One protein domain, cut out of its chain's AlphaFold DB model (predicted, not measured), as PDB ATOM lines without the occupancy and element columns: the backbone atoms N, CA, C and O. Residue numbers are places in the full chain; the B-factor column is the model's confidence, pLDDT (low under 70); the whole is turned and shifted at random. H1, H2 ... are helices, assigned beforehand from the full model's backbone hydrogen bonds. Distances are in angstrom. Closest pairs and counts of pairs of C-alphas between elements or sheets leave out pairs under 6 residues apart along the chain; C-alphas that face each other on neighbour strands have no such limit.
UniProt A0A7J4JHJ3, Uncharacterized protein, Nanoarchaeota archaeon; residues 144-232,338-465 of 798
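This is residues 144 to 232 and 338 to 465 of the 798 residues of an uncharacterized protein of Nanoarchaeota archaeon (UniProt A0A7J4JHJ3). Two layers of helices ring an open middle: an inner closed ring of H2, H4, H6, H8, H10 and H12, with H1, H3, H5, H7, H9 and H11 packed round its outside. The inner helices run the same way as their neighbours, the outer ones opposite ways to the inner helices they touch; the inner ring is thinnest between H6 and H8. The printed part has 217 residues, with twelve named helices in order along the chain and no named strand: all helix. It is compact and rounded, with a radius of gyration of the C-alphas of 16.8 A and spans of 45 by 42 by 29 A.

H11, residues 430 to 446, touches H10, residues 414 to 424, in a hairpin at a shallow tilt of 26 degrees; their closest C-alphas, Ile 421 and Arg 436, are 5.4 A apart. H10 touches H12, residues 452 to 461, the same way at 8 degrees, closest at Ser 418 and Ala 458, 5.0 A. H12 touches H2, residues 162 to 172, at a steep tilt of 46 degrees, closest at Ala 171 and Tyr 460, 4.3 A. H2 touches H4, residues 205 to 217, closest at Ser 166 and Ala 211, 5.3 A. H4 touches H6, residues 338 to 349, closest at Lys 206 and Ser 339, 4.7 A. Residues 338 to 341 of H6 only just touch H8, residues 370 to 380, with 3 pairs of C-alphas within 8 A, closest at Ala 341 and Phe 375, 6.5 A. H8 touches H10, closest at Leu 378 and Ala 423, 4.2 A. Further helical hairpins are H1, residues 144 to 155, with H2; H2 with H3, residues 177 to 189; H3 with H4; H4 with H5, residues 223 to 231; H6 with H7, residues 355 to 363; H8 with H9, residues 383 to 391; and H9 with H10. H3 and H5 are apart. H1, H2, H4, H6, H8, H10, H11 and H12 form a bundle, a group of helices in which each touches at least one other, and the helix packing of the domain is part aligned, part crossed, with 10 of 16 touching pairs at a shallow tilt. In each helix every O i to N i+4 pair is within hydrogen-bond range.

H1 begins at C-alpha 144, (-12.912, -29.063, 7.106), and H12 ends at C-alpha 461, (-24.807, -23.694, 7.225). H11 is 24.4 A from first to last C-alpha, H3 18.6 A and H4 18.3 A.

The two C-alphas farthest apart, those of Asn 193 and Asn 430, are 48.6 A apart. Residues 233 to 337 are not printed; C-alphas 232 and 338 are 14.2 A apart across the cut. The links H3 to H4 and H9 to H10 are long. Mean pLDDT of the printed part is 95.0, and residue 410 is under 70.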
ATOM      1  N   LEU A 144     -11.748 -29.419   7.913       92.06
ATOM      2  CA  LEU A 144     -12.912 -29.063   7.106       92.06
ATOM      3  C   LEU A 144     -12.991 -29.874   5.807       92.06
ATOM      4  O   LEU A 144     -13.999 -30.520   5.540       92.06
ATOM      5  N   GLY A 145     -11.927 -29.905   5.016       89.44
ATOM      6  CA  GLY A 145     -11.781 -30.789   3.865       89.44
ATOM      7  C   GLY A 145     -11.956 -32.255   4.250       89.44
ATOM      8  O   GLY A 145     -12.726 -32.949   3.596       89.44
ATOM      9  N   SER A 146     -11.372 -32.721   5.361       88.81
ATOM     10  CA  SER A 146     -11.628 -34.085   5.859       88.81
ATOM     11  C   SER A 146     -13.115 -34.347   6.161       88.81
ATOM     12  O   SER A 146     -13.610 -35.450   5.916       88.81
ATOM     13  N   ALA A 147     -13.849 -33.351   6.659       94.69
ATOM     14  CA  ALA A 147     -15.289 -33.437   6.880       94.69
ATOM     15  C   ALA A 147     -16.077 -33.511   5.555       94.69
ATOM     16  O   ALA A 147     -16.956 -34.365   5.424       94.69
ATOM     17  N   TYR A 148     -15.722 -32.703   4.546       94.12
ATOM     18  CA  TYR A 148     -16.293 -32.812   3.193       94.12
ATOM     19  C   TYR A 148     -16.029 -34.182   2.561       94.12
ATOM     20  O   TYR A 148     -16.931 -34.778   1.975       94.12
ATOM     21  N   GLU A 149     -14.822 -34.723   2.722       89.94
ATOM     22  CA  GLU A 149     -14.481 -36.059   2.228       89.94
ATOM     23  C   GLU A 149     -15.296 -37.154   2.904       89.94
ATOM     24  O   GLU A 149     -15.739 -38.094   2.241       89.94
ATOM     25  N   LYS A 150     -15.513 -37.036   4.218       93.62
ATOM     26  CA  LYS A 150     -16.374 -37.956   4.954       93.62
ATOM     27  C   LYS A 150     -17.806 -37.897   4.424       93.62
ATOM     28  O   LYS A 150     -18.390 -38.955   4.201       93.62
ATOM     29  N   LEU A 151     -18.355 -36.699   4.204       96.38
ATOM     30  CA  LEU A 151     -19.700 -36.547   3.648       96.38
ATOM     31  C   LEU A 151     -19.791 -37.169   2.249       96.38
ATOM     32  O   LEU A 151     -20.682 -37.980   2.009       96.38
ATOM     33  N   ALA A 152     -18.835 -36.865   1.365       93.31
ATOM     34  CA  ALA A 152     -18.751 -37.467   0.037       93.31
ATOM     35  C   ALA A 152     -18.741 -39.006   0.132       93.31
ATOM     36  O   ALA A 152     -19.554 -39.686  -0.488       93.31
ATOM     37  N   ALA A 153     -17.885 -39.573   0.988       89.75
ATOM     38  CA  ALA A 153     -17.800 -41.017   1.199       89.75
ATOM     39  C   ALA A 153     -19.088 -41.638   1.770       89.75
ATOM     40  O   ALA A 153     -19.365 -42.807   1.501       89.75
ATOM     41  N   GLN A 154     -19.856 -40.894   2.571       93.00
ATOM     42  CA  GLN A 154     -21.160 -41.335   3.061       93.00
ATOM     43  C   GLN A 154     -22.193 -41.352   1.932       93.00
ATOM     44  O   GLN A 154     -22.854 -42.375   1.769       93.00
ATOM     45  N   VAL A 155     -22.291 -40.292   1.120       94.69
ATOM     46  CA  VAL A 155     -23.277 -40.240   0.021       94.69
ATOM     47  C   VAL A 155     -22.973 -41.238  -1.096       94.69
ATOM     48  O   VAL A 155     -23.902 -41.785  -1.684       94.69
ATOM     49  N   TYR A 156     -21.698 -41.581  -1.320       85.56
ATOM     50  CA  TYR A 156     -21.315 -42.686  -2.212       85.56
ATOM     51  C   TYR A 156     -21.889 -44.040  -1.769       85.56
ATOM     52  O   TYR A 156     -22.108 -44.916  -2.597       85.56
ATOM     53  N   ARG A 157     -22.151 -44.238  -0.468       87.94
ATOM     54  CA  ARG A 157     -22.801 -45.462   0.043       87.94
ATOM     55  C   ARG A 157     -24.326 -45.413  -0.073       87.94
ATOM     56  O   ARG A 157     -24.975 -46.430   0.149       87.94
ATOM     57  N   GLY A 158     -24.888 -44.246  -0.376       91.31
ATOM     58  CA  GLY A 158     -26.318 -43.997  -0.475       91.31
ATOM     59  C   GLY A 158     -26.662 -42.577  -0.038       91.31
ATOM     60  O   GLY A 158     -26.075 -42.044   0.897       91.31
ATOM     61  N   TRP A 159     -27.657 -41.976  -0.688       94.94
ATOM     62  CA  TRP A 159     -28.075 -40.586  -0.451       94.94
ATOM     63  C   TRP A 159     -28.883 -40.360   0.839       94.94
ATOM     64  O   TRP A 159     -29.247 -39.224   1.132       94.94
ATOM     65  N   GLY A 160     -29.170 -41.417   1.602       96.38
ATOM     66  CA  GLY A 160     -29.997 -41.324   2.803       96.38
ATOM     67  C   GLY A 160     -31.461 -40.991   2.492       96.38
ATOM     68  O   GLY A 160     -31.991 -41.343   1.434       96.38
ATOM     69  N   ASN A 161     -32.134 -40.341   3.439       97.56
ATOM     70  CA  ASN A 161     -33.487 -39.812   3.249       97.56
ATOM     71  C   ASN A 161     -33.481 -38.454   2.504       97.56
ATOM     72  O   ASN A 161     -32.427 -37.909   2.184       97.56
ATOM     73  N   THR A 162     -34.658 -37.880   2.216       98.00
ATOM     74  CA  THR A 162     -34.748 -36.605   1.476       98.00
ATOM     75  C   THR A 162     -33.992 -35.459   2.149       98.00
ATOM     76  O   THR A 162     -33.349 -34.671   1.455       98.00
ATOM     77  N   GLU A 163     -34.077 -35.340   3.476       98.06
ATOM     78  CA  GLU A 163     -33.395 -34.290   4.238       98.06
ATOM     79  C   GLU A 163     -31.872 -34.442   4.113       98.06
ATOM     80  O   GLU A 163     -31.186 -33.478   3.770       98.06
ATOM     81  N   GLU A 164     -31.357 -35.660   4.293       98.56
ATOM     82  CA  GLU A 164     -29.937 -35.993   4.128       98.56
ATOM     83  C   GLU A 164     -29.438 -35.718   2.709       98.56
ATOM     84  O   GLU A 164     -28.415 -35.052   2.542       98.56
ATOM     85  N   ASN A 165     -30.180 -36.155   1.687       98.56
ATOM     86  CA  ASN A 165     -29.835 -35.907   0.290       98.56
ATOM     87  C   ASN A 165     -29.801 -34.397  -0.005       98.56
ATOM     88  O   ASN A 165     -28.798 -33.875  -0.490       98.56
ATOM     89  N   SER A 166     -30.856 -33.667   0.369       98.62
ATOM     90  CA  SER A 166     -30.971 -32.226   0.106       98.62
ATOM     91  C   SER A 166     -29.842 -31.428   0.762       98.62
ATOM     92  O   SER A 166     -29.205 -30.604   0.106       98.62
ATOM     93  N   LEU A 167     -29.546 -31.697   2.039       98.56
ATOM     94  CA  LEU A 167     -28.438 -31.052   2.747       98.56
ATOM     95  C   LEU A 167     -27.081 -31.438   2.146       98.56
ATOM     96  O   LEU A 167     -26.194 -30.592   2.050       98.56
ATOM     97  N   SER A 168     -26.919 -32.686   1.702       98.56
ATOM     98  CA  SER A 168     -25.670 -33.147   1.091       98.56
ATOM     99  C   SER A 168     -25.408 -32.489  -0.261       98.56
ATOM    100  O   SER A 168     -24.284 -32.061  -0.511       98.56
ATOM    101  N   ILE A 169     -26.437 -32.338  -1.105       98.38
ATOM    102  CA  ILE A 169     -26.354 -31.559  -2.352       98.38
ATOM    103  C   ILE A 169     -25.887 -30.137  -2.035       98.38
ATOM    104  O   ILE A 169     -24.944 -29.636  -2.649       98.38
ATOM    105  N   LEU A 170     -26.522 -29.496  -1.051       97.94
ATOM    106  CA  LEU A 170     -26.228 -28.116  -0.670       97.94
ATOM    107  C   LEU A 170     -24.801 -27.936  -0.145       97.94
ATOM    108  O   LEU A 170     -24.141 -26.968  -0.525       97.94
ATOM    109  N   ALA A 171     -24.315 -28.868   0.675       97.38
ATOM    110  CA  ALA A 171     -22.947 -28.863   1.173       97.38
ATOM    111  C   ALA A 171     -21.928 -29.106   0.045       97.38
ATOM    112  O   ALA A 171     -20.950 -28.369  -0.075       97.38
ATOM    113  N   LEU A 172     -22.158 -30.113  -0.803       95.88
ATOM    114  CA  LEU A 172     -21.171 -30.580  -1.779       95.88
ATOM    115  C   LEU A 172     -21.132 -29.761  -3.073       95.88
ATOM    116  O   LEU A 172     -20.143 -29.840  -3.790       95.88
ATOM    117  N   ARG A 173     -22.146 -28.945  -3.385       95.38
ATOM    118  CA  ARG A 173     -22.283 -28.270  -4.695       95.38
ATOM    119  C   ARG A 173     -21.038 -27.530  -5.203       95.38
ATOM    120  O   ARG A 173     -20.817 -27.500  -6.410       95.38
ATOM    121  N   ASN A 174     -20.243 -26.941  -4.304       89.19
ATOM    122  CA  ASN A 174     -19.033 -26.196  -4.669       89.19
ATOM    123  C   ASN A 174     -17.740 -27.000  -4.441       89.19
ATOM    124  O   ASN A 174     -16.720 -26.657  -5.031       89.19
ATOM    125  N   SER A 175     -17.753 -28.036  -3.591       87.56
ATOM    126  CA  SER A 175     -16.577 -28.878  -3.323       87.56
ATOM    127  C   SER A 175     -16.491 -30.090  -4.257       87.56
ATOM    128  O   SER A 175     -15.398 -30.498  -4.631       87.56
ATOM    129  N   ASP A 176     -17.637 -30.656  -4.634       89.81
ATOM    130  CA  ASP A 176     -17.798 -31.792  -5.543       89.81
ATOM    131  C   ASP A 176     -19.108 -31.632  -6.336       89.81
ATOM    132  O   ASP A 176     -20.157 -32.211  -6.033       89.81
ATOM    133  N   SER A 177     -19.059 -30.769  -7.353       90.25
ATOM    134  CA  SER A 177     -20.230 -30.427  -8.162       90.25
ATOM    135  C   SER A 177     -20.777 -31.625  -8.942       90.25
ATOM    136  O   SER A 177     -21.988 -31.719  -9.137       90.25
ATOM    137  N   ALA A 178     -19.917 -32.562  -9.353       90.00
ATOM    138  CA  ALA A 178     -20.329 -33.770 -10.059       90.00
ATOM    139  C   ALA A 178     -21.177 -34.674  -9.155       90.00
ATOM    140  O   ALA A 178     -22.258 -35.108  -9.561       90.00
ATOM    141  N   LEU A 179     -20.728 -34.905  -7.918       91.25
ATOM    142  CA  LEU A 179     -21.474 -35.687  -6.938       91.25
ATOM    143  C   LEU A 179     -22.783 -34.988  -6.549       91.25
ATOM    144  O   LEU A 179     -23.834 -35.624  -6.533       91.25
ATOM    145  N   ALA A 180     -22.765 -33.668  -6.344       95.44
ATOM    146  CA  ALA A 180     -23.981 -32.902  -6.064       95.44
ATOM    147  C   ALA A 180     -25.035 -33.024  -7.184       95.44
ATOM    148  O   ALA A 180     -26.222 -33.177  -6.899       95.44
ATOM    149  N   GLN A 181     -24.622 -33.031  -8.458       95.94
ATOM    150  CA  GLN A 181     -25.541 -33.245  -9.585       95.94
ATOM    151  C   GLN A 181     -26.129 -34.663  -9.612       95.94
ATOM    152  O   GLN A 181     -27.296 -34.833  -9.964       95.94
ATOM    153  N   GLN A 182     -25.376 -35.684  -9.190       96.12
ATOM    154  CA  GLN A 182     -25.940 -37.027  -8.995       96.12
ATOM    155  C   GLN A 182     -27.003 -37.030  -7.886       96.12
ATOM    156  O   GLN A 182     -28.052 -37.659  -8.044       96.12
ATOM    157  N   GLY A 183     -26.778 -36.272  -6.809       97.31
ATOM    158  CA  GLY A 183     -27.751 -36.084  -5.731       97.31
ATOM    159  C   GLY A 183     -29.048 -35.452  -6.222       97.31
ATOM    160  O   GLY A 183     -30.130 -35.947  -5.906       97.31
ATOM    161  N   VAL A 184     -28.957 -34.433  -7.085       98.06
ATOM    162  CA  VAL A 184     -30.123 -33.818  -7.746       98.06
ATOM    163  C   VAL A 184     -30.931 -34.854  -8.529       98.06
ATOM    164  O   VAL A 184     -32.157 -34.880  -8.420       98.06
ATOM    165  N   GLN A 185     -30.275 -35.741  -9.282       96.69
ATOM    166  CA  GLN A 185     -30.978 -36.804 -10.009       96.69
ATOM    167  C   GLN A 185     -31.643 -37.804  -9.060       96.69
ATOM    168  O   GLN A 185     -32.805 -38.158  -9.257       96.69
ATOM    169  N   ASN A 186     -30.950 -38.214  -7.992       96.56
ATOM    170  CA  ASN A 186     -31.533 -39.076  -6.965       96.56
ATOM    171  C   ASN A 186     -32.773 -38.429  -6.323       96.56
ATOM    172  O   ASN A 186     -33.806 -39.079  -6.163       96.56
ATOM    173  N   LEU A 187     -32.691 -37.133  -6.017       96.88
ATOM    174  CA  LEU A 187     -33.783 -36.358  -5.444       96.88
ATOM    175  C   LEU A 187     -34.986 -36.338  -6.396       96.88
ATOM    176  O   LEU A 187     -36.101 -36.642  -5.980       96.88
ATOM    177  N   LEU A 188     -34.778 -36.059  -7.685       96.50
ATOM    178  CA  LEU A 188     -35.851 -36.051  -8.684       96.50
ATOM    179  C   LEU A 188     -36.490 -37.434  -8.883       96.50
ATOM    180  O   LEU A 188     -37.716 -37.513  -8.982       96.50
ATOM    181  N   THR A 189     -35.714 -38.518  -8.882       94.81
ATOM    182  CA  THR A 189     -36.252 -39.887  -8.993       94.81
ATOM    183  C   THR A 189     -37.102 -40.279  -7.781       94.81
ATOM    184  O   THR A 189     -38.114 -40.953  -7.943       94.81
ATOM    185  N   ASN A 190     -36.756 -39.800  -6.583       94.44
ATOM    186  CA  ASN A 190     -37.464 -40.108  -5.331       94.44
ATOM    187  C   ASN A 190     -38.621 -39.141  -5.002       94.44
ATOM    188  O   ASN A 190     -39.156 -39.127  -3.886       94.44
ATOM    189  N   SER A 191     -39.003 -38.309  -5.969       95.81
ATOM    190  CA  SER A 191     -40.073 -37.322  -5.845       95.81
ATOM    191  C   SER A 191     -41.399 -37.834  -6.408       95.81
ATOM    192  O   SER A 191     -41.444 -38.653  -7.329       95.81
ATOM    193  N   LYS A 192     -42.517 -37.286  -5.928       89.31
ATOM    194  CA  LYS A 192     -43.806 -37.472  -6.604       89.31
ATOM    195  C   LYS A 192     -43.830 -36.693  -7.923       89.31
ATOM    196  O   LYS A 192     -43.379 -35.550  -7.971       89.31
ATOM    197  N   ASN A 193     -44.371 -37.304  -8.984       88.38
ATOM    198  CA  ASN A 193     -44.585 -36.685 -10.303       88.38
ATOM    199  C   ASN A 193     -43.362 -35.926 -10.869       88.38
ATOM    200  O   ASN A 193     -43.516 -34.907 -11.558       88.38
ATOM    201  N   SER A 194     -42.149 -36.417 -10.589       84.06
ATOM    202  CA  SER A 194     -40.876 -35.836 -11.042       84.06
ATOM    203  C   SER A 194     -40.722 -34.357 -10.660       84.06
ATOM    204  O   SER A 194     -40.727 -33.472 -11.522       84.06
ATOM    205  N   GLY A 195     -40.620 -34.099  -9.359       80.12
ATOM    206  CA  GLY A 195     -40.207 -32.837  -8.755       80.12
ATOM    207  C   GLY A 195     -41.321 -32.094  -8.025       80.12
ATOM    208  O   GLY A 195     -41.199 -30.892  -7.829       80.12
ATOM    209  N   GLU A 196     -42.436 -32.754  -7.700       91.75
ATOM    210  CA  GLU A 196     -43.581 -32.097  -7.064       91.75
ATOM    211  C   GLU A 196     -43.455 -32.012  -5.542       91.75
ATOM    212  O   GLU A 196     -43.568 -30.925  -4.989       91.75
ATOM    213  N   CYS A 197     -43.241 -33.140  -4.862       97.81
ATOM    214  CA  CYS A 197     -43.099 -33.184  -3.407       97.81
ATOM    215  C   CYS A 197     -42.307 -34.403  -2.942       97.81
ATOM    216  O   CYS A 197     -42.165 -35.389  -3.679       97.81
ATOM    217  N   TRP A 198     -41.801 -34.322  -1.709       98.00
ATOM    218  CA  TRP A 198     -40.923 -35.324  -1.120       98.00
ATOM    219  C   TRP A 198     -41.265 -35.690   0.328       98.00
ATOM    220  O   TRP A 198     -41.771 -34.854   1.071       98.00
ATOM    221  N   PRO A 199     -40.912 -36.917   0.755       97.12
ATOM    222  CA  PRO A 199     -40.639 -38.055  -0.125       97.12
ATOM    223  C   PRO A 199     -41.920 -38.420  -0.891       97.12
ATOM    224  O   PRO A 199     -43.017 -38.045  -0.475       97.12
ATOM    225  N   GLN A 200     -41.798 -39.160  -1.994       93.38
ATOM    226  CA  GLN A 200     -42.929 -39.520  -2.862       93.38
ATOM    227  C   GLN A 200     -44.167 -40.045  -2.106       93.38
ATOM    228  O   GLN A 200     -45.295 -39.752  -2.501       93.38
ATOM    229  N   ALA A 201     -43.957 -40.811  -1.030       92.31
ATOM    230  CA  ALA A 201     -45.027 -41.451  -0.268       92.31
ATOM    231  C   ALA A 201     -45.795 -40.500   0.665       92.31
ATOM    232  O   ALA A 201     -46.999 -40.668   0.834       92.31
ATOM    233  N   SER A 202     -45.122 -39.526   1.285       94.94
ATOM    234  CA  SER A 202     -45.712 -38.734   2.374       94.94
ATOM    235  C   SER A 202     -45.754 -37.232   2.122       94.94
ATOM    236  O   SER A 202     -46.481 -36.551   2.837       94.94
ATOM    237  N   CYS A 203     -45.001 -36.714   1.144       97.00
ATOM    238  CA  CYS A 203     -44.974 -35.297   0.770       97.00
ATOM    239  C   CYS A 203     -44.958 -34.356   1.988       97.00
ATOM    240  O   CYS A 203     -45.887 -33.581   2.219       97.00
ATOM    241  N   ARG A 204     -43.907 -34.481   2.808       98.31
ATOM    242  CA  ARG A 204     -43.697 -33.644   3.992       98.31
ATOM    243  C   ARG A 204     -43.232 -32.258   3.556       98.31
ATOM    244  O   ARG A 204     -42.443 -32.115   2.616       98.31
ATOM    245  N   VAL A 205     -43.700 -31.234   4.263       98.62
ATOM    246  CA  VAL A 205     -43.394 -29.835   3.931       98.62
ATOM    247  C   VAL A 205     -41.909 -29.539   4.118       98.62
ATOM    248  O   VAL A 205     -41.284 -29.043   3.184       98.62
ATOM    249  N   LYS A 206     -41.324 -29.907   5.267       98.38
ATOM    250  CA  LYS A 206     -39.889 -29.712   5.551       98.38
ATOM    251  C   LYS A 206     -38.992 -30.303   4.457       98.38
ATOM    252  O   LYS A 206     -38.123 -29.612   3.932       98.38
ATOM    253  N   ASP A 207     -39.229 -31.557   4.082       98.56
ATOM    254  CA  ASP A 207     -38.446 -32.234   3.042       98.56
ATOM    255  C   ASP A 207     -38.598 -31.565   1.680       98.56
ATOM    256  O   ASP A 207     -37.617 -31.373   0.970       98.56
ATOM    257  N   THR A 208     -39.830 -31.210   1.310       98.69
ATOM    258  CA  THR A 208     -40.105 -30.564   0.023       98.69
ATOM    259  C   THR A 208     -39.481 -29.173  -0.042       98.69
ATOM    260  O   THR A 208     -38.959 -28.781  -1.082       98.69
ATOM    261  N   ALA A 209     -39.472 -28.447   1.074       98.69
ATOM    262  CA  ALA A 209     -38.812 -27.159   1.193       98.69
ATOM    263  C   ALA A 209     -37.283 -27.282   1.069       98.69
ATOM    264  O   ALA A 209     -36.674 -26.558   0.283       98.69
ATOM    265  N   LEU A 210     -36.654 -28.232   1.769       98.56
ATOM    266  CA  LEU A 210     -35.216 -28.498   1.633       98.56
ATOM    267  C   LEU A 210     -34.842 -28.942   0.213       98.56
ATOM    268  O   LEU A 210     -33.869 -28.436  -0.350       98.56
ATOM    269  N   ALA A 211     -35.643 -29.824  -0.387       98.56
ATOM    270  CA  ALA A 211     -35.472 -30.260  -1.767       98.56
ATOM    271  C   ALA A 211     -35.566 -29.078  -2.742       98.56
ATOM    272  O   ALA A 211     -34.737 -28.950  -3.639       98.56
ATOM    273  N   LEU A 212     -36.527 -28.172  -2.543       98.62
ATOM    274  CA  LEU A 212     -36.672 -26.954  -3.339       98.62
ATOM    275  C   LEU A 212     -35.424 -26.058  -3.256       98.62
ATOM    276  O   LEU A 212     -34.958 -25.588  -4.296       98.62
ATOM    277  N   VAL A 213     -34.850 -25.862  -2.062       98.44
ATOM    278  CA  VAL A 213     -33.598 -25.098  -1.890       98.44
ATOM    279  C   VAL A 213     -32.437 -25.788  -2.608       98.44
ATOM    280  O   VAL A 213     -31.718 -25.137  -3.361       98.44
ATOM    281  N   ALA A 214     -32.281 -27.105  -2.443       98.31
ATOM    282  CA  ALA A 214     -31.242 -27.877  -3.128       98.31
ATOM    283  C   ALA A 214     -31.354 -27.762  -4.657       98.31
ATOM    284  O   ALA A 214     -30.380 -27.422  -5.326       98.31
ATOM    285  N   LEU A 215     -32.557 -27.949  -5.212       98.12
ATOM    286  CA  LEU A 215     -32.812 -27.814  -6.648       98.12
ATOM    287  C   LEU A 215     -32.502 -26.400  -7.150       98.12
ATOM    288  O   LEU A 215     -31.834 -26.252  -8.174       98.12
ATOM    289  N   LYS A 216     -32.948 -25.367  -6.423       97.88
ATOM    290  CA  LYS A 216     -32.693 -23.965  -6.773       97.88
ATOM    291  C   LYS A 216     -31.199 -23.669  -6.842       97.88
ATOM    292  O   LYS A 216     -30.728 -23.109  -7.830       97.88
ATOM    293  N   GLU A 217     -30.465 -24.042  -5.802       96.88
ATOM    294  CA  GLU A 217     -29.038 -23.751  -5.672       96.88
ATOM    295  C   GLU A 217     -28.171 -24.578  -6.634       96.88
ATOM    296  O   GLU A 217     -27.060 -24.170  -6.967       96.88
ATOM    297  N   SER A 218     -28.679 -25.712  -7.124       96.94
ATOM    298  CA  SER A 218     -28.036 -26.525  -8.165       96.94
ATOM    299  C   SER A 218     -28.462 -26.168  -9.595       96.94
ATOM    300  O   SER A 218     -27.995 -26.809 -10.539       96.94
ATOM    301  N   GLY A 219     -29.332 -25.168  -9.780       96.56
ATOM    302  CA  GLY A 219     -29.807 -24.731 -11.098       96.56
ATOM    303  C   GLY A 219     -30.818 -25.674 -11.766       96.56
ATOM    304  O   GLY A 219     -31.000 -25.612 -12.982       96.56
ATOM    305  N   ALA A 220     -31.471 -26.550 -11.000       96.25
ATOM    306  CA  ALA A 220     -32.503 -27.460 -11.488       96.25
ATOM    307  C   ALA A 220     -33.894 -26.790 -11.552       96.25
ATOM    308  O   ALA A 220     -34.115 -25.698 -11.031       96.25
ATOM    309  N   GLN A 221     -34.855 -27.453 -12.206       95.25
ATOM    310  CA  GLN A 221     -36.232 -26.960 -12.331       95.25
ATOM    311  C   GLN A 221     -36.976 -27.033 -10.991       95.25
ATOM    312  O   GLN A 221     -37.083 -28.102 -10.394       95.25
ATOM    313  N   THR A 222     -37.544 -25.908 -10.552       97.38
ATOM    314  CA  THR A 222     -38.187 -25.773  -9.232       97.38
ATOM    315  C   THR A 222     -39.700 -25.577  -9.285       97.38
ATOM    316  O   THR A 222     -40.351 -25.576  -8.245       97.38
ATOM    317  N   GLU A 223     -40.284 -25.395 -10.471       97.19
ATOM    318  CA  GLU A 223     -41.654 -24.881 -10.611       97.19
ATOM    319  C   GLU A 223     -42.713 -25.793  -9.974       97.19
ATOM    320  O   GLU A 223     -43.612 -25.321  -9.281       97.19
ATOM    321  N   LYS A 224     -42.583 -27.114 -10.140       96.75
ATOM    322  CA  LYS A 224     -43.511 -28.085  -9.538       96.75
ATOM    323  C   LYS A 224     -43.441 -28.081  -8.009       96.75
ATOM    324  O   LYS A 224     -44.489 -28.034  -7.370       96.75
ATOM    325  N   ALA A 225     -42.227 -28.098  -7.458       98.06
ATOM    326  CA  ALA A 225     -41.963 -28.074  -6.022       98.06
ATOM    327  C   ALA A 225     -42.454 -26.771  -5.388       98.06
ATOM    328  O   ALA A 225     -43.156 -26.800  -4.381       98.06
ATOM    329  N   LYS A 226     -42.157 -25.632  -6.029       98.19
ATOM    330  CA  LYS A 226     -42.668 -24.313  -5.645       98.19
ATOM    331  C   LYS A 226     -44.190 -24.325  -5.579       98.19
ATOM    332  O   LYS A 226     -44.751 -23.996  -4.544       98.19
ATOM    333  N   ASN A 227     -44.856 -24.727  -6.660       97.56
ATOM    334  CA  ASN A 227     -46.314 -24.677  -6.739       97.56
ATOM    335  C   ASN A 227     -46.981 -25.631  -5.742       97.56
ATOM    336  O   ASN A 227     -48.001 -25.277  -5.165       97.56
ATOM    337  N   TRP A 228     -46.402 -26.811  -5.498       97.88
ATOM    338  CA  TRP A 228     -46.879 -27.696  -4.432       97.88
ATOM    339  C   TRP A 228     -46.692 -27.072  -3.048       97.88
ATOM    340  O   TRP A 228     -47.604 -27.127  -2.230       97.88
ATOM    341  N   LEU A 229     -45.536 -26.457  -2.785       98.31
ATOM    342  CA  LEU A 229     -45.253 -25.853  -1.488       98.31
ATOM    343  C   LEU A 229     -46.179 -24.662  -1.232       98.31
ATOM    344  O   LEU A 229     -46.756 -24.589  -0.160       98.31
ATOM    345  N   LEU A 230     -46.403 -23.792  -2.222       97.81
ATOM    346  CA  LEU A 230     -47.385 -22.705  -2.137       97.81
ATOM    347  C   LEU A 230     -48.794 -23.223  -1.834       97.81
ATOM    348  O   LEU A 230     -49.498 -22.654  -1.003       97.81
ATOM    349  N   ASP A 231     -49.183 -24.320  -2.477       97.44
ATOM    350  CA  ASP A 231     -50.468 -24.970  -2.248       97.44
ATOM    351  C   ASP A 231     -50.577 -25.620  -0.857       97.44
ATOM    352  O   ASP A 231     -51.650 -25.677  -0.267       97.44
ATOM    353  N   ALA A 232     -49.468 -26.090  -0.289       97.94
ATOM    354  CA  ALA A 232     -49.455 -26.721   1.027       97.94
ATOM    355  C   ALA A 232     -49.675 -25.736   2.194       97.94
ATOM    356  O   ALA A 232     -49.882 -26.191   3.321       97.94
ATOM    357  N   GLU A 338     -41.541 -25.746  12.692       97.88
ATOM    358  CA  GLU A 338     -40.343 -26.142  11.950       97.88
ATOM    359  C   GLU A 338     -40.638 -26.231  10.447       97.88
ATOM    360  O   GLU A 338     -39.921 -25.643   9.635       97.88
ATOM    361  N   SER A 339     -41.739 -26.880  10.067       98.50
ATOM    362  CA  SER A 339     -42.177 -26.958   8.670       98.50
ATOM    363  C   SER A 339     -42.466 -25.580   8.082       98.50
ATOM    364  O   SER A 339     -42.074 -25.314   6.945       98.50
ATOM    365  N   SER A 340     -43.080 -24.679   8.858       98.69
ATOM    366  CA  SER A 340     -43.299 -23.286   8.450       98.69
ATOM    367  C   SER A 340     -41.986 -22.540   8.226       98.69
ATOM    368  O   SER A 340     -41.857 -21.823   7.235       98.69
ATOM    369  N   ALA A 341     -40.993 -22.742   9.091       98.44
ATOM    370  CA  ALA A 341     -39.694 -22.094   8.981       98.44
ATOM    371  C   ALA A 341     -38.904 -22.578   7.759       98.44
ATOM    372  O   ALA A 341     -38.366 -21.757   7.013       98.44
ATOM    373  N   TYR A 342     -38.878 -23.887   7.493       98.56
ATOM    374  CA  TYR A 342     -38.247 -24.418   6.282       98.56
ATOM    375  C   TYR A 342     -38.992 -23.997   5.013       98.56
ATOM    376  O   TYR A 342     -38.346 -23.606   4.040       98.56
ATOM    377  N   ALA A 343     -40.330 -24.014   5.013       98.62
ATOM    378  CA  ALA A 343     -41.117 -23.523   3.884       98.62
ATOM    379  C   ALA A 343     -40.842 -22.037   3.613       98.62
ATOM    380  O   ALA A 343     -40.593 -21.664   2.467       98.62
ATOM    381  N   TYR A 344     -40.795 -21.209   4.661       98.56
ATOM    382  CA  TYR A 344     -40.432 -19.797   4.553       98.56
ATOM    383  C   TYR A 344     -39.017 -19.616   3.995       98.56
ATOM    384  O   TYR A 344     -38.829 -18.848   3.053       98.56
ATOM    385  N   LEU A 345     -38.029 -20.359   4.513       97.44
ATOM    386  CA  LEU A 345     -36.652 -20.347   4.007       97.44
ATOM    387  C   LEU A 345     -36.609 -20.658   2.504       97.44
ATOM    388  O   LEU A 345     -35.957 -19.939   1.748       97.44
ATOM    389  N   ALA A 346     -37.315 -21.707   2.073       98.25
ATOM    390  CA  ALA A 346     -37.308 -22.162   0.689       98.25
ATOM    391  C   ALA A 346     -38.006 -21.191  -0.264       98.25
ATOM    392  O   ALA A 346     -37.458 -20.869  -1.318       98.25
ATOM    393  N   LEU A 347     -39.185 -20.693   0.113       98.12
ATOM    394  CA  LEU A 347     -39.935 -19.721  -0.680       98.12
ATOM    395  C   LEU A 347     -39.192 -18.381  -0.767       98.12
ATOM    396  O   LEU A 347     -39.075 -17.809  -1.851       98.12
ATOM    397  N   ASN A 348     -38.586 -17.922   0.328       96.69
ATOM    398  CA  ASN A 348     -37.758 -16.720   0.319       96.69
ATOM    399  C   ASN A 348     -36.523 -16.874  -0.592       96.69
ATOM    400  O   ASN A 348     -36.200 -15.966  -1.354       96.69
ATOM    401  N   ALA A 349     -35.871 -18.045  -0.595       95.56
ATOM    402  CA  ALA A 349     -34.720 -18.327  -1.466       95.56
ATOM    403  C   ALA A 349     -35.049 -18.261  -2.975       95.56
ATOM    404  O   ALA A 349     -34.153 -18.081  -3.803       95.56
ATOM    405  N   ILE A 350     -36.327 -18.378  -3.348       96.56
ATOM    406  CA  ILE A 350     -36.801 -18.244  -4.733       96.56
ATOM    407  C   ILE A 350     -37.562 -16.936  -5.006       96.56
ATOM    408  O   ILE A 350     -38.059 -16.766  -6.117       96.56
ATOM    409  N   GLY A 351     -37.616 -16.007  -4.044       95.62
ATOM    410  CA  GLY A 351     -38.266 -14.699  -4.194       95.62
ATOM    411  C   GLY A 351     -39.783 -14.687  -3.966       95.62
ATOM    412  O   GLY A 351     -40.439 -13.727  -4.354       95.62
ATOM    413  N   GLU A 352     -40.340 -15.726  -3.344       95.50
ATOM    414  CA  GLU A 352     -41.770 -15.884  -3.030       95.50
ATOM    415  C   GLU A 352     -42.034 -15.619  -1.538       95.50
ATOM    416  O   GLU A 352     -42.568 -16.468  -0.822       95.50
ATOM    417  N   GLU A 353     -41.600 -14.468  -1.028       92.00
ATOM    418  CA  GLU A 353     -41.691 -14.144   0.400       92.00
ATOM    419  C   GLU A 353     -43.142 -14.184   0.927       92.00
ATOM    420  O   GLU A 353     -44.084 -13.728   0.275       92.00
ATOM    421  N   ARG A 354     -43.333 -14.745   2.130       94.06
ATOM    422  CA  ARG A 354     -44.648 -14.932   2.769       94.06
ATOM    423  C   ARG A 354     -44.692 -14.257   4.132       94.06
ATOM    424  O   ARG A 354     -44.623 -14.924   5.161       94.06
ATOM    425  N   GLN A 355     -44.804 -12.932   4.130       96.88
ATOM    426  CA  GLN A 355     -44.765 -12.109   5.343       96.88
ATOM    427  C   GLN A 355     -45.752 -12.579   6.430       96.88
ATOM    428  O   GLN A 355     -45.379 -12.666   7.595       96.88
ATOM    429  N   GLU A 356     -46.964 -12.991   6.048       97.06
ATOM    430  CA  GLU A 356     -47.969 -13.530   6.981       97.06
ATOM    431  C   GLU A 356     -47.477 -14.798   7.711       97.06
ATOM    432  O   GLU A 356     -47.720 -14.974   8.902       97.06
ATOM    433  N   THR A 357     -46.721 -15.670   7.031       98.06
ATOM    434  CA  THR A 357     -46.108 -16.852   7.658       98.06
ATOM    435  C   THR A 357     -45.046 -16.444   8.678       98.06
ATOM    436  O   THR A 357     -44.953 -17.053   9.743       98.06
ATOM    437  N   LEU A 358     -44.248 -15.410   8.386       98.00
ATOM    438  CA  LEU A 358     -43.264 -14.885   9.335       98.00
ATOM    439  C   LEU A 358     -43.938 -14.288  10.574       98.00
ATOM    440  O   LEU A 358     -43.475 -14.514  11.691       98.00
ATOM    441  N   GLU A 359     -45.035 -13.556  10.394       97.88
ATOM    442  CA  GLU A 359     -45.830 -12.995  11.491       97.88
ATOM    443  C   GLU A 359     -46.439 -14.094  12.363       97.88
ATOM    444  O   GLU A 359     -46.283 -14.057  13.588       97.88
ATOM    445  N   TRP A 360     -47.010 -15.132  11.742       97.81
ATOM    446  CA  TRP A 360     -47.486 -16.312  12.459       97.81
ATOM    447  C   TRP A 360     -46.360 -16.978  13.266       97.81
ATOM    448  O   TRP A 360     -46.546 -17.266  14.449       97.81
ATOM    449  N   MET A 361     -45.164 -17.157  12.685       98.44
ATOM    450  CA  MET A 361     -44.010 -17.718  13.404       98.44
ATOM    451  C   MET A 361     -43.584 -16.839  14.588       98.44
ATOM    452  O   MET A 361     -43.299 -17.361  15.664       98.44
ATOM    453  N   LYS A 362     -43.570 -15.507  14.448       98.19
ATOM    454  CA  LYS A 362     -43.251 -14.605  15.572       98.19
ATOM    455  C   LYS A 362     -44.235 -14.773  16.732       98.19
ATOM    456  O   LYS A 362     -43.791 -14.765  17.883       98.19
ATOM    457  N   GLY A 363     -45.527 -14.929  16.431       97.81
ATOM    458  CA  GLY A 363     -46.597 -15.121  17.417       97.81
ATOM    459  C   GLY A 363     -46.627 -16.510  18.062       97.81
ATOM    460  O   GLY A 363     -46.995 -16.625  19.226       97.81
ATOM    461  N   ASN A 364     -46.185 -17.547  17.343       97.62
ATOM    462  CA  ASN A 364     -46.269 -18.953  17.768       97.62
ATOM    463  C   ASN A 364     -44.913 -19.577  18.141       97.62
ATOM    464  O   ASN A 364     -44.762 -20.801  18.190       97.62
ATOM    465  N   ARG A 365     -43.885 -18.759  18.386       96.81
ATOM    466  CA  ARG A 365     -42.570 -19.266  18.798       96.81
ATOM    467  C   ARG A 365     -42.608 -19.848  20.213       96.81
ATOM    468  O   ARG A 365     -43.335 -19.368  21.077       96.81
ATOM    469  N   ASN A 366     -41.734 -20.816  20.475       96.62
ATOM    470  CA  ASN A 366     -41.461 -21.305  21.818       96.62
ATOM    471  C   ASN A 366     -40.076 -20.805  22.252       96.62
ATOM    472  O   ASN A 366     -39.062 -21.184  21.665       96.62
ATOM    473  N   ASP A 367     -40.025 -19.966  23.289       94.88
ATOM    474  CA  ASP A 367     -38.772 -19.401  23.812       94.88
ATOM    475  C   ASP A 367     -37.878 -20.434  24.523       94.88
ATOM    476  O   ASP A 367     -36.754 -20.116  24.902       94.88
ATOM    477  N   GLN A 368     -38.334 -21.683  24.664       95.19
ATOM    478  CA  GLN A 368     -37.527 -22.806  25.139       95.19
ATOM    479  C   GLN A 368     -36.878 -23.616  24.012       95.19
ATOM    480  O   GLN A 368     -36.063 -24.480  24.325       95.19
ATOM    481  N   ILE A 369     -37.217 -23.379  22.739       96.06
ATOM    482  CA  ILE A 369     -36.697 -24.143  21.594       96.06
ATOM    483  C   ILE A 369     -35.697 -23.284  20.820       96.06
ATOM    484  O   ILE A 369     -36.063 -22.296  20.183       96.06
ATOM    485  N   THR A 370     -34.426 -23.685  20.831       96.50
ATOM    486  CA  THR A 370     -33.325 -22.950  20.190       96.50
ATOM    487  C   THR A 370     -33.536 -22.820  18.685       96.50
ATOM    488  O   THR A 370     -33.282 -21.760  18.113       96.50
ATOM    489  N   LEU A 371     -34.062 -23.868  18.043       96.25
ATOM    490  CA  LEU A 371     -34.326 -23.882  16.605       96.25
ATOM    491  C   LEU A 371     -35.257 -22.737  16.172       96.25
ATOM    492  O   LEU A 371     -35.019 -22.101  15.146       96.25
ATOM    493  N   HIS A 372     -36.273 -22.414  16.982       97.56
ATOM    494  CA  HIS A 372     -37.208 -21.327  16.677       97.56
ATOM    495  C   HIS A 372     -36.489 -19.976  16.672       97.56
ATOM    496  O   HIS A 372     -36.674 -19.159  15.770       97.56
ATOM    497  N   GLN A 373     -35.622 -19.768  17.662       97.88
ATOM    498  CA  GLN A 373     -34.846 -18.541  17.823       97.88
ATOM    499  C   GLN A 373     -33.812 -18.396  16.698       97.88
ATOM    500  O   GLN A 373     -33.624 -17.300  16.176       97.88
ATOM    501  N   ALA A 374     -33.192 -19.501  16.265       97.56
ATOM    502  CA  ALA A 374     -32.267 -19.520  15.134       97.56
ATOM    503  C   ALA A 374     -32.951 -19.099  13.823       97.56
ATOM    504  O   ALA A 374     -32.448 -18.213  13.130       97.56
ATOM    505  N   PHE A 375     -34.122 -19.659  13.505       97.75
ATOM    506  CA  PHE A 375     -34.871 -19.269  12.307       97.75
ATOM    507  C   PHE A 375     -35.354 -17.820  12.356       97.75
ATOM    508  O   PHE A 375     -35.164 -17.074  11.396       97.75
ATOM    509  N   LEU A 376     -35.920 -17.382  13.482       98.12
ATOM    510  CA  LEU A 376     -36.378 -16.000  13.615       98.12
ATOM    511  C   LEU A 376     -35.216 -15.007  13.532       98.12
ATOM    512  O   LEU A 376     -35.346 -13.984  12.863       98.12
ATOM    513  N   MET A 377     -34.055 -15.324  14.109       97.44
ATOM    514  CA  MET A 377     -32.839 -14.531  13.923       97.44
ATOM    515  C   MET A 377     -32.414 -14.479  12.448       97.44
ATOM    516  O   MET A 377     -32.102 -13.403  11.935       97.44
ATOM    517  N   LEU A 378     -32.428 -15.623  11.756       95.69
ATOM    518  CA  LEU A 378     -32.055 -15.726  10.344       95.69
ATOM    519  C   LEU A 378     -32.955 -14.865   9.441       95.69
ATOM    520  O   LEU A 378     -32.449 -14.212   8.525       95.69
ATOM    521  N   PHE A 379     -34.264 -14.848   9.699       96.12
ATOM    522  CA  PHE A 379     -35.240 -14.140   8.865       96.12
ATOM    523  C   PHE A 379     -35.370 -12.655   9.206       96.12
ATOM    524  O   PHE A 379     -35.521 -11.835   8.307       96.12
ATOM    525  N   THR A 380     -35.293 -12.295  10.487       96.12
ATOM    526  CA  THR A 380     -35.620 -10.934  10.949       96.12
ATOM    527  C   THR A 380     -34.388 -10.074  11.210       96.12
ATOM    528  O   THR A 380     -34.444  -8.856  11.062       96.12
ATOM    529  N   GLY A 381     -33.270 -10.686  11.614       95.44
ATOM    530  CA  GLY A 381     -32.084  -9.974  12.086       95.44
ATOM    531  C   GLY A 381     -32.265  -9.211  13.406       95.44
ATOM    532  O   GLY A 381     -31.363  -8.454  13.769       95.44
ATOM    533  N   GLU A 382     -33.389  -9.386  14.112       95.81
ATOM    534  CA  GLU A 382     -33.696  -8.669  15.356       95.81
ATOM    535  C   GLU A 382     -32.752  -9.074  16.506       95.81
ATOM    536  O   GLU A 382     -32.477 -10.255  16.742       95.81
ATOM    537  N   ASP A 383     -32.288  -8.087  17.279       95.19
ATOM    538  CA  ASP A 383     -31.279  -8.299  18.326       95.19
ATOM    539  C   ASP A 383     -31.770  -9.134  19.512       95.19
ATOM    540  O   ASP A 383     -30.952  -9.737  20.206       95.19
ATOM    541  N   TYR A 384     -33.087  -9.222  19.735       95.81
ATOM    542  CA  TYR A 384     -33.655 -10.121  20.742       95.81
ATOM    543  C   TYR A 384     -33.205 -11.569  20.498       95.81
ATOM    544  O   TYR A 384     -32.577 -12.170  21.372       95.81
ATOM    545  N   TYR A 385     -33.434 -12.097  19.289       96.94
ATOM    546  CA  TYR A 385     -33.075 -13.475  18.939       96.94
ATOM    547  C   TYR A 385     -31.556 -13.679  18.938       96.94
ATOM    548  O   TYR A 385     -31.061 -14.709  19.395       96.94
ATOM    549  N   ARG A 386     -30.793 -12.669  18.493       97.12
ATOM    550  CA  ARG A 386     -29.324 -12.680  18.544       97.12
ATOM    551  C   ARG A 386     -28.810 -12.844  19.972       97.12
ATOM    552  O   ARG A 386     -28.000 -13.730  20.235       97.12
ATOM    553  N   ASN A 387     -29.261 -11.977  20.876       95.94
ATOM    554  CA  ASN A 387     -28.842 -11.986  22.274       95.94
ATOM    555  C   ASN A 387     -29.284 -13.280  22.957       95.94
ATOM    556  O   ASN A 387     -28.515 -13.857  23.722       95.94
ATOM    557  N   TRP A 388     -30.482 -13.773  22.629       96.69
ATOM    558  CA  TRP A 388     -30.968 -15.057  23.115       96.69
ATOM    559  C   TRP A 388     -30.029 -16.205  22.718       96.69
ATOM    560  O   TRP A 388     -29.615 -16.964  23.593       96.69
ATOM    561  N   LEU A 389     -29.634 -16.302  21.441       97.38
ATOM    562  CA  LEU A 389     -28.742 -17.363  20.949       97.38
ATOM    563  C   LEU A 389     -27.366 -17.305  21.615       97.38
ATOM    564  O   LEU A 389     -26.874 -18.328  22.081       97.38
ATOM    565  N   VAL A 390     -26.765 -16.114  21.700       96.75
ATOM    566  CA  VAL A 390     -25.446 -15.929  22.331       96.75
ATOM    567  C   VAL A 390     -25.480 -16.323  23.811       96.75
ATOM    568  O   VAL A 390     -24.549 -16.969  24.285       96.75
ATOM    569  N   ASN A 391     -26.555 -15.986  24.529       95.19
ATOM    570  CA  ASN A 391     -26.691 -16.279  25.958       95.19
ATOM    571  C   ASN A 391     -27.116 -17.729  26.259       95.19
ATOM    572  O   ASN A 391     -26.942 -18.181  27.386       95.19
ATOM    573  N   ASN A 392     -27.659 -18.458  25.277       95.44
ATOM    574  CA  ASN A 392     -28.082 -19.860  25.409       95.44
ATOM    575  C   ASN A 392     -27.122 -20.853  24.728       95.44
ATOM    576  O   ASN A 392     -27.499 -21.994  24.471       95.44
ATOM    577  N   GLN A 393     -25.892 -20.441  24.415       96.12
ATOM    578  CA  GLN A 393     -24.861 -21.339  23.895       96.12
ATOM    579  C   GLN A 393     -24.136 -22.056  25.039       96.12
ATOM    580  O   GLN A 393     -23.717 -21.417  26.006       96.12
ATOM    581  N   ALA A 394     -23.945 -23.372  24.921       95.25
ATOM    582  CA  ALA A 394     -23.175 -24.142  25.892       95.25
ATOM    583  C   ALA A 394     -21.713 -23.666  25.958       95.25
ATOM    584  O   ALA A 394     -21.170 -23.122  24.993       95.25
ATOM    585  N   LEU A 395     -21.036 -23.932  27.081       92.12
ATOM    586  CA  LEU A 395     -19.634 -23.536  27.282       92.12
ATOM    587  C   LEU A 395     -18.701 -24.110  26.201       92.12
ATOM    588  O   LEU A 395     -17.782 -23.427  25.758       92.12
ATOM    589  N   LEU A 396     -18.981 -25.336  25.749       93.25
ATOM    590  CA  LEU A 396     -18.249 -26.012  24.672       93.25
ATOM    591  C   LEU A 396     -18.590 -25.487  23.267       93.25
ATOM    592  O   LEU A 396     -18.067 -26.009  22.292       93.25
ATOM    593  N   GLY A 397     -19.464 -24.485  23.136       95.62
ATOM    594  CA  GLY A 397     -19.763 -23.830  21.860       95.62
ATOM    595  C   GLY A 397     -20.963 -24.379  21.088       95.62
ATOM    596  O   GLY A 397     -21.336 -23.794  20.078       95.62
ATOM    597  N   TYR A 398     -21.617 -25.446  21.535       96.94
ATOM    598  CA  TYR A 398     -22.786 -25.989  20.837       96.94
ATOM    599  C   TYR A 398     -24.112 -25.396  21.334       96.94
ATOM    600  O   TYR A 398     -24.187 -24.786  22.404       96.94
ATOM    601  N   TRP A 399     -25.175 -25.635  20.568       97.38
ATOM    602  CA  TRP A 399     -26.559 -25.492  21.012       97.38
ATOM    603  C   TRP A 399     -27.270 -26.847  20.988       97.38
ATOM    604  O   TRP A 399     -26.964 -27.704  20.160       97.38
ATOM    605  N   GLY A 400     -28.208 -27.046  21.912       95.69
ATOM    606  CA  GLY A 400     -29.155 -28.161  21.874       95.69
ATOM    607  C   GLY A 400     -30.499 -27.728  21.289       95.69
ATOM    608  O   GLY A 400     -30.753 -26.536  21.100       95.69
ATOM    609  N   GLU A 401     -31.384 -28.696  21.051       93.12
ATOM    610  CA  GLU A 401     -32.761 -28.452  20.592       93.12
ATOM    611  C   GLU A 401     -33.515 -27.487  21.524       93.12
ATOM    612  O   GLU A 401     -34.198 -26.563  21.076       93.12
ATOM    613  N   LYS A 402     -33.324 -27.664  22.835       93.56
ATOM    614  CA  LYS A 402     -33.885 -26.809  23.881       93.56
ATOM    615  C   LYS A 402     -32.853 -25.813  24.409       93.56
ATOM    616  O   LYS A 402     -31.648 -26.045  24.346       93.56
ATOM    617  N   SER A 403     -33.355 -24.722  24.979       91.62
ATOM    618  CA  SER A 403     -32.559 -23.729  25.701       91.62
ATOM    619  C   SER A 403     -31.797 -24.357  26.871       91.62
ATOM    620  O   SER A 403     -32.293 -25.297  27.500       91.62
ATOM    621  N   LEU A 404     -30.648 -23.779  27.230       89.81
ATOM    622  CA  LEU A 404     -29.879 -24.220  28.401       89.81
ATOM    623  C   LEU A 404     -30.693 -24.148  29.696       89.81
ATOM    624  O   LEU A 404     -30.506 -24.968  30.587       89.81
ATOM    625  N   ALA A 405     -31.615 -23.187  29.802       87.38
ATOM    626  CA  ALA A 405     -32.492 -23.069  30.962       87.38
ATOM    627  C   ALA A 405     -33.499 -24.229  31.060       87.38
ATOM    628  O   ALA A 405     -33.801 -24.690  32.157       87.38
ATOM    629  N   ALA A 406     -34.020 -24.703  29.924       85.50
ATOM    630  CA  ALA A 406     -35.004 -25.786  29.875       85.50
ATOM    631  C   ALA A 406     -34.364 -27.185  29.917       85.50
ATOM    632  O   ALA A 406     -35.008 -28.139  30.349       85.50
ATOM    633  N   ALA A 407     -33.120 -27.313  29.455       86.38
ATOM    634  CA  ALA A 407     -32.347 -28.547  29.502       86.38
ATOM    635  C   ALA A 407     -30.863 -28.219  29.752       86.38
ATOM    636  O   ALA A 407     -30.091 -28.126  28.798       86.38
ATOM    637  N   PRO A 408     -30.441 -28.055  31.021       74.06
ATOM    638  CA  PRO A 408     -29.047 -27.748  31.361       74.06
ATOM    639  C   PRO A 408     -28.069 -28.845  30.926       74.06
ATOM    640  O   PRO A 408     -26.934 -28.557  30.559       74.06
ATOM    641  N   GLU A 409     -28.534 -30.099  30.923       70.56
ATOM    642  CA  GLU A 409     -27.822 -31.269  30.388       70.56
ATOM    643  C   GLU A 409     -28.139 -31.530  28.905       70.56
ATOM    644  O   GLU A 409     -27.776 -32.573  28.365       70.56
ATOM    645  N   GLY A 410     -28.868 -30.615  28.253       60.72
ATOM    646  CA  GLY A 410     -29.398 -30.770  26.904       60.72
ATOM    647  C   GLY A 410     -28.340 -31.272  25.928       60.72
ATOM    648  O   GLY A 410     -27.254 -30.696  25.811       60.72
ATOM    649  N   GLY A 411     -28.675 -32.369  25.241       86.75
ATOM    650  CA  GLY A 411     -27.801 -33.001  24.263       86.75
ATOM    651  C   GLY A 411     -27.410 -32.015  23.170       86.75
ATOM    652  O   GLY A 411     -28.239 -31.239  22.689       86.75
ATOM    653  N   ALA A 412     -26.133 -32.030  22.804       93.81
ATOM    654  CA  ALA A 412     -25.648 -31.231  21.696       93.81
ATOM    655  C   ALA A 412     -26.363 -31.628  20.401       93.81
ATOM    656  O   ALA A 412     -26.427 -32.813  20.071       93.81
ATOM    657  N   ASP A 413     -26.873 -30.641  19.665       96.75
ATOM    658  CA  ASP A 413     -27.533 -30.856  18.383       96.75
ATOM    659  C   ASP A 413     -26.765 -30.108  17.291       96.75
ATOM    660  O   ASP A 413     -26.683 -28.875  17.263       96.75
ATOM    661  N   ALA A 414     -26.154 -30.870  16.391       97.62
ATOM    662  CA  ALA A 414     -25.316 -30.315  15.343       97.62
ATOM    663  C   ALA A 414     -26.119 -29.568  14.270       97.62
ATOM    664  O   ALA A 414     -25.636 -28.543  13.787       97.62
ATOM    665  N   LEU A 415     -27.344 -29.989  13.934       97.31
ATOM    666  CA  LEU A 415     -28.204 -29.263  12.993       97.31
ATOM    667  C   LEU A 415     -28.574 -27.886  13.561       97.31
ATOM    668  O   LEU A 415     -28.380 -26.865  12.896       97.31
ATOM    669  N   VAL A 416     -29.036 -27.848  14.813       97.81
ATOM    670  CA  VAL A 416     -29.385 -26.603  15.513       97.81
ATOM    671  C   VAL A 416     -28.156 -25.712  15.670       97.81
ATOM    672  O   VAL A 416     -28.234 -24.509  15.421       97.81
ATOM    673  N   THR A 417     -27.004 -26.293  16.011       98.38
ATOM    674  CA  THR A 417     -25.739 -25.555  16.121       98.38
ATOM    675  C   THR A 417     -25.350 -24.905  14.794       98.38
ATOM    676  O   THR A 417     -24.981 -23.730  14.750       98.38
ATOM    677  N   SER A 418     -25.501 -25.639  13.695       98.25
ATOM    678  CA  SER A 418     -25.191 -25.160  12.346       98.25
ATOM    679  C   SER A 418     -26.116 -24.014  11.925       98.25
ATOM    680  O   SER A 418     -25.654 -22.984  11.430       98.25
ATOM    681  N   LEU A 419     -27.419 -24.141  12.196       97.31
ATOM    682  CA  LEU A 419     -28.396 -23.072  11.971       97.31
ATOM    683  C   LEU A 419     -28.133 -21.848  12.856       97.31
ATOM    684  O   LEU A 419     -28.242 -20.723  12.370       97.31
ATOM    685  N   GLY A 420     -27.721 -22.043  14.111       97.62
ATOM    686  CA  GLY A 420     -27.301 -20.968  15.011       97.62
ATOM    687  C   GLY A 420     -26.132 -20.157  14.443       97.62
ATOM    688  O   GLY A 420     -26.179 -18.926  14.426       97.62
ATOM    689  N   ILE A 421     -25.118 -20.827  13.882       97.88
ATOM    690  CA  ILE A 421     -23.995 -20.160  13.201       97.88
ATOM    691  C   ILE A 421     -24.488 -19.339  12.004       97.88
ATOM    692  O   ILE A 421     -24.122 -18.166  11.874       97.88
ATOM    693  N   SER A 422     -25.334 -19.930  11.154       96.88
ATOM    694  CA  SER A 422     -25.904 -19.252   9.981       96.88
ATOM    695  C   SER A 422     -26.718 -18.015  10.378       96.88
ATOM    696  O   SER A 422     -26.513 -16.926   9.832       96.88
ATOM    697  N   ALA A 423     -27.565 -18.138  11.401       96.88
ATOM    698  CA  ALA A 423     -28.378 -17.050  11.933       96.88
ATOM    699  C   ALA A 423     -27.526 -15.884  12.466       96.88
ATOM    700  O   ALA A 423     -27.848 -14.709  12.275       96.88
ATOM    701  N   LEU A 424     -26.384 -16.190  13.084       96.81
ATOM    702  CA  LEU A 424     -25.461 -15.193  13.622       96.81
ATOM    703  C   LEU A 424     -24.509 -14.591  12.568       96.81
ATOM    704  O   LEU A 424     -23.774 -13.650  12.885       96.81
ATOM    705  N   LYS A 425     -24.522 -15.060  11.310       93.50
ATOM    706  CA  LYS A 425     -23.572 -14.649  10.254       93.50
ATOM    707  C   LYS A 425     -23.571 -13.143   9.971       93.50
ATOM    708  O   LYS A 425     -22.515 -12.582   9.688       93.50
ATOM    709  N   ARG A 426     -24.731 -12.481  10.073       84.88
ATOM    710  CA  ARG A 426     -24.893 -11.032   9.820       84.88
ATOM    711  C   ARG A 426     -24.527 -10.137  11.017       84.88
ATOM    712  O   ARG A 426     -24.570  -8.920  10.888       84.88
ATOM    713  N   GLY A 427     -24.211 -10.704  12.184       81.00
ATOM    714  CA  GLY A 427     -23.840  -9.929  13.374       81.00
ATOM    715  C   GLY A 427     -22.360  -9.565  13.430       81.00
ATOM    716  O   GLY A 427     -21.513 -10.407  13.146       81.00
ATOM    717  N   SER A 428     -22.053  -8.337  13.854       83.44
ATOM    718  CA  SER A 428     -20.682  -7.816  13.984       83.44
ATOM    719  C   SER A 428     -20.202  -7.629  15.431       83.44
ATOM    720  O   SER A 428     -19.066  -7.215  15.647       83.44
ATOM    721  N   GLY A 429     -21.028  -7.932  16.438       87.56
ATOM    722  CA  GLY A 429     -20.629  -7.815  17.844       87.56
ATOM    723  C   GLY A 429     -19.596  -8.873  18.249       87.56
ATOM    724  O   GLY A 429     -19.731 -10.039  17.879       87.56
ATOM    725  N   ASN A 430     -18.605  -8.501  19.071       85.56
ATOM    726  CA  ASN A 430     -17.551  -9.418  19.543       85.56
ATOM    727  C   ASN A 430     -18.113 -10.703  20.177       85.56
ATOM    728  O   ASN A 430     -17.601 -11.789  19.917       85.56
ATOM    729  N   GLY A 431     -19.194 -10.598  20.962       89.00
ATOM    730  CA  GLY A 431     -19.870 -11.763  21.543       89.00
ATOM    731  C   GLY A 431     -20.472 -12.693  20.485       89.00
ATOM    732  O   GLY A 431     -20.360 -13.909  20.596       89.00
ATOM    733  N   THR A 432     -21.034 -12.131  19.411       93.25
ATOM    734  CA  THR A 432     -21.572 -12.891  18.277       93.25
ATOM    735  C   THR A 432     -20.472 -13.604  17.493       93.25
ATOM    736  O   THR A 432     -20.625 -14.780  17.175       93.25
ATOM    737  N   ILE A 433     -19.358 -12.921  17.211       92.81
ATOM    738  CA  ILE A 433     -18.205 -13.516  16.520       92.81
ATOM    739  C   ILE A 433     -17.621 -14.650  17.367       92.81
ATOM    740  O   ILE A 433     -17.498 -15.771  16.890       92.81
ATOM    741  N   SER A 434     -17.352 -14.394  18.650       94.56
ATOM    742  CA  SER A 434     -16.813 -15.401  19.568       94.56
ATOM    743  C   SER A 434     -17.730 -16.621  19.712       94.56
ATOM    744  O   SER A 434     -17.251 -17.753  19.708       94.56
ATOM    745  N   SER A 435     -19.047 -16.407  19.795       96.06
ATOM    746  CA  SER A 435     -20.031 -17.491  19.840       96.06
ATOM    747  C   SER A 435     -20.000 -18.343  18.567       96.06
ATOM    748  O   SER A 435     -19.939 -19.569  18.653       96.06
ATOM    749  N   ARG A 436     -19.949 -17.719  17.385       96.38
ATOM    750  CA  ARG A 436     -19.832 -18.438  16.108       96.38
ATOM    751  C   ARG A 436     -18.558 -19.267  16.012       96.38
ATOM    752  O   ARG A 436     -18.640 -20.418  15.596       96.38
ATOM    753  N   GLU A 437     -17.411 -18.708  16.388       95.19
ATOM    754  CA  GLU A 437     -16.136 -19.425  16.279       95.19
ATOM    755  C   GLU A 437     -16.085 -20.641  17.209       95.19
ATOM    756  O   GLU A 437     -15.729 -21.722  16.749       95.19
ATOM    757  N   ARG A 438     -16.564 -20.529  18.460       96.81
ATOM    758  CA  ARG A 438     -16.671 -21.697  19.358       96.81
ATOM    759  C   ARG A 438     -17.571 -22.796  18.791       96.81
ATOM    760  O   ARG A 438     -17.266 -23.975  18.920       96.81
ATOM    761  N   ALA A 439     -18.683 -22.422  18.160       97.88
ATOM    762  CA  ALA A 439     -19.586 -23.389  17.541       97.88
ATOM    763  C   ALA A 439     -18.974 -24.065  16.310       97.88
ATOM    764  O   ALA A 439     -19.145 -25.266  16.112       97.88
ATOM    765  N   ARG A 440     -18.245 -23.300  15.488       97.38
ATOM    766  CA  ARG A 440     -17.501 -23.824  14.335       97.38
ATOM    767  C   ARG A 440     -16.415 -24.801  14.783       97.38
ATOM    768  O   ARG A 440     -16.315 -25.879  14.209       97.38
ATOM    769  N   GLU A 441     -15.651 -24.453  15.814       95.06
ATOM    770  CA  GLU A 441     -14.640 -25.330  16.416       95.06
ATOM    771  C   GLU A 441     -15.273 -26.638  16.906       95.06
ATOM    772  O   GLU A 441     -14.878 -27.716  16.463       95.06
ATOM    773  N   TRP A 442     -16.360 -26.549  17.680       96.81
ATOM    774  CA  TRP A 442     -17.091 -27.726  18.150       96.81
ATOM    775  C   TRP A 442     -17.579 -28.631  17.004       96.81
ATOM    776  O   TRP A 442     -17.438 -29.854  17.079       96.81
ATOM    777  N   LEU A 443     -18.124 -28.062  15.921       97.75
ATOM    778  CA  LEU A 443     -18.559 -28.840  14.754       97.75
ATOM    779  C   LEU A 443     -17.389 -29.537  14.044       97.75
ATOM    780  O   LEU A 443     -17.543 -30.679  13.609       97.75
ATOM    781  N   LEU A 444     -16.227 -28.885  13.922       94.69
ATOM    782  CA  LEU A 444     -15.045 -29.484  13.293       94.69
ATOM    783  C   LEU A 444     -14.469 -30.622  14.138       94.69
ATOM    784  O   LEU A 444     -14.189 -31.691  13.585       94.69
ATOM    785  N   ASP A 445     -14.380 -30.433  15.454       92.06
ATOM    786  CA  ASP A 445     -13.890 -31.443  16.399       92.06
ATOM    787  C   ASP A 445     -14.769 -32.700  16.403       92.06
ATOM    788  O   ASP A 445     -14.270 -33.825  16.495       92.06
ATOM    789  N   ASN A 446     -16.082 -32.530  16.223       95.56
ATOM    790  CA  ASN A 446     -17.047 -33.630  16.189       95.56
ATOM    791  C   ASN A 446     -17.347 -34.145  14.770       95.56
ATOM    792  O   ASN A 446     -18.004 -35.174  14.612       95.56
ATOM    793  N   SER A 447     -16.841 -33.500  13.714       95.44
ATOM    794  CA  SER A 447     -17.175 -33.816  12.312       95.44
ATOM    795  C   SER A 447     -17.006 -35.298  11.951       95.44
ATOM    796  O   SER A 447     -17.786 -35.867  11.181       95.44
ATOM    797  N   GLN A 448     -16.020 -35.967  12.552       91.31
ATOM    798  CA  GLN A 448     -15.706 -37.374  12.303       91.31
ATOM    799  C   GLN A 448     -16.708 -38.349  12.932       91.31
ATOM    800  O   GLN A 448     -16.840 -39.467  12.434       91.31
ATOM    801  N   THR A 449     -17.507 -37.929  13.911       94.81
ATOM    802  CA  THR A 449     -18.541 -38.756  14.558       94.81
ATOM    803  C   THR A 449     -19.965 -38.384  14.144       94.81
ATOM    804  O   THR A 449     -20.849 -39.228  14.255       94.81
ATOM    805  N   LEU A 450     -20.185 -37.184  13.587       96.62
ATOM    806  CA  LEU A 450     -21.511 -36.750  13.125       96.62
ATOM    807  C   LEU A 450     -22.132 -37.706  12.092       96.62
ATOM    808  O   LEU A 450     -21.446 -38.228  11.201       96.62
ATOM    809  N   ALA A 451     -23.448 -37.903  12.203       97.38
ATOM    810  CA  ALA A 451     -24.257 -38.586  11.199       97.38
ATOM    811  C   ALA A 451     -24.330 -37.764   9.900       97.38
ATOM    812  O   ALA A 451     -24.027 -36.571   9.900       97.38
ATOM    813  N   MET A 452     -24.743 -38.391   8.793       97.69
ATOM    814  CA  MET A 452     -24.777 -37.749   7.470       97.69
ATOM    815  C   MET A 452     -25.606 -36.462   7.474       97.69
ATOM    816  O   MET A 452     -25.100 -35.427   7.049       97.69
ATOM    817  N   ARG A 453     -26.833 -36.506   8.017       97.94
ATOM    818  CA  ARG A 453     -27.711 -35.332   8.158       97.94
ATOM    819  C   ARG A 453     -26.994 -34.152   8.813       97.94
ATOM    820  O   ARG A 453     -26.967 -33.050   8.273       97.94
ATOM    821  N   ASP A 454     -26.410 -34.403   9.977       98.25
ATOM    822  CA  ASP A 454     -25.815 -33.376  10.826       98.25
ATOM    823  C   ASP A 454     -24.503 -32.844  10.244       98.25
ATOM    824  O   ASP A 454     -24.242 -31.643  10.283       98.25
ATOM    825  N   LEU A 455     -23.696 -33.727   9.649       98.50
ATOM    826  CA  LEU A 455     -22.476 -33.357   8.941       98.50
ATOM    827  C   LEU A 455     -22.790 -32.495   7.712       98.50
ATOM    828  O   LEU A 455     -22.147 -31.470   7.502       98.50
ATOM    829  N   ALA A 456     -23.797 -32.873   6.923       98.44
ATOM    830  CA  ALA A 456     -24.238 -32.102   5.766       98.44
ATOM    831  C   ALA A 456     -24.783 -30.727   6.174       98.44
ATOM    832  O   ALA A 456     -24.408 -29.715   5.583       98.44
ATOM    833  N   ALA A 457     -25.598 -30.668   7.232       98.12
ATOM    834  CA  ALA A 457     -26.075 -29.408   7.796       98.12
ATOM    835  C   ALA A 457     -24.922 -28.507   8.262       98.12
ATOM    836  O   ALA A 457     -24.916 -27.318   7.938       98.12
ATOM    837  N   ALA A 458     -23.931 -29.064   8.963       98.25
ATOM    838  CA  ALA A 458     -22.740 -28.336   9.394       98.25
ATOM    839  C   ALA A 458     -21.989 -27.732   8.212       98.25
ATOM    840  O   ALA A 458     -21.761 -26.523   8.168       98.25
ATOM    841  N   LEU A 459     -21.665 -28.550   7.216       97.75
ATOM    842  CA  LEU A 459     -20.910 -28.119   6.043       97.75
ATOM    843  C   LEU A 459     -21.665 -27.111   5.168       97.75
ATOM    844  O   LEU A 459     -21.023 -26.302   4.503       97.75
ATOM    845  N   TYR A 460     -22.999 -27.127   5.176       97.38
ATOM    846  CA  TYR A 460     -23.810 -26.155   4.445       97.38
ATOM    847  C   TYR A 460     -24.006 -24.833   5.204       97.38
ATOM    848  O   TYR A 460     -23.818 -23.756   4.639       97.38
ATOM    849  N   PHE A 461     -24.405 -24.890   6.478       96.69
ATOM    850  CA  PHE A 461     -24.807 -23.694   7.225       96.69
ATOM    851  C   PHE A 461     -23.643 -22.990   7.935       96.69
ATOM    852  O   PHE A 461     -23.701 -21.772   8.123       96.69
ATOM    853  N   ALA A 462     -22.602 -23.723   8.344       96.88
ATOM    854  CA  ALA A 462     -21.537 -23.184   9.193       96.88
ATOM    855  C   ALA A 462     -20.237 -22.844   8.447       96.88
ATOM    856  O   ALA A 462     -19.497 -21.957   8.891       96.88
ATOM    857  N   PHE A 463     -19.973 -23.512   7.324       96.38
ATOM    858  CA  PHE A 463     -18.701 -23.436   6.604       96.38
ATOM    859  C   PHE A 463     -18.886 -23.027   5.145       96.38
ATOM    860  O   PHE A 463     -19.979 -23.102   4.586       96.38
ATOM    861  N   SER A 464     -17.799 -22.566   4.532       91.88
ATOM    862  CA  SER A 464     -17.725 -22.374   3.084       91.88
ATOM    863  C   SER A 464     -16.659 -23.299   2.495       91.88
ATOM    864  O   SER A 464     -15.562 -23.361   3.048       91.88
ATOM    865  N   PRO A 465     -16.901 -23.944   1.340       87.06
ATOM    866  CA  PRO A 465     -15.872 -24.697   0.620       87.06
ATOM    867  C   PRO A 465     -14.622 -23.875   0.269       87.06
ATOM    868  O   PRO A 465     -13.537 -24.431   0.116       87.06
TER     869      PRO A 465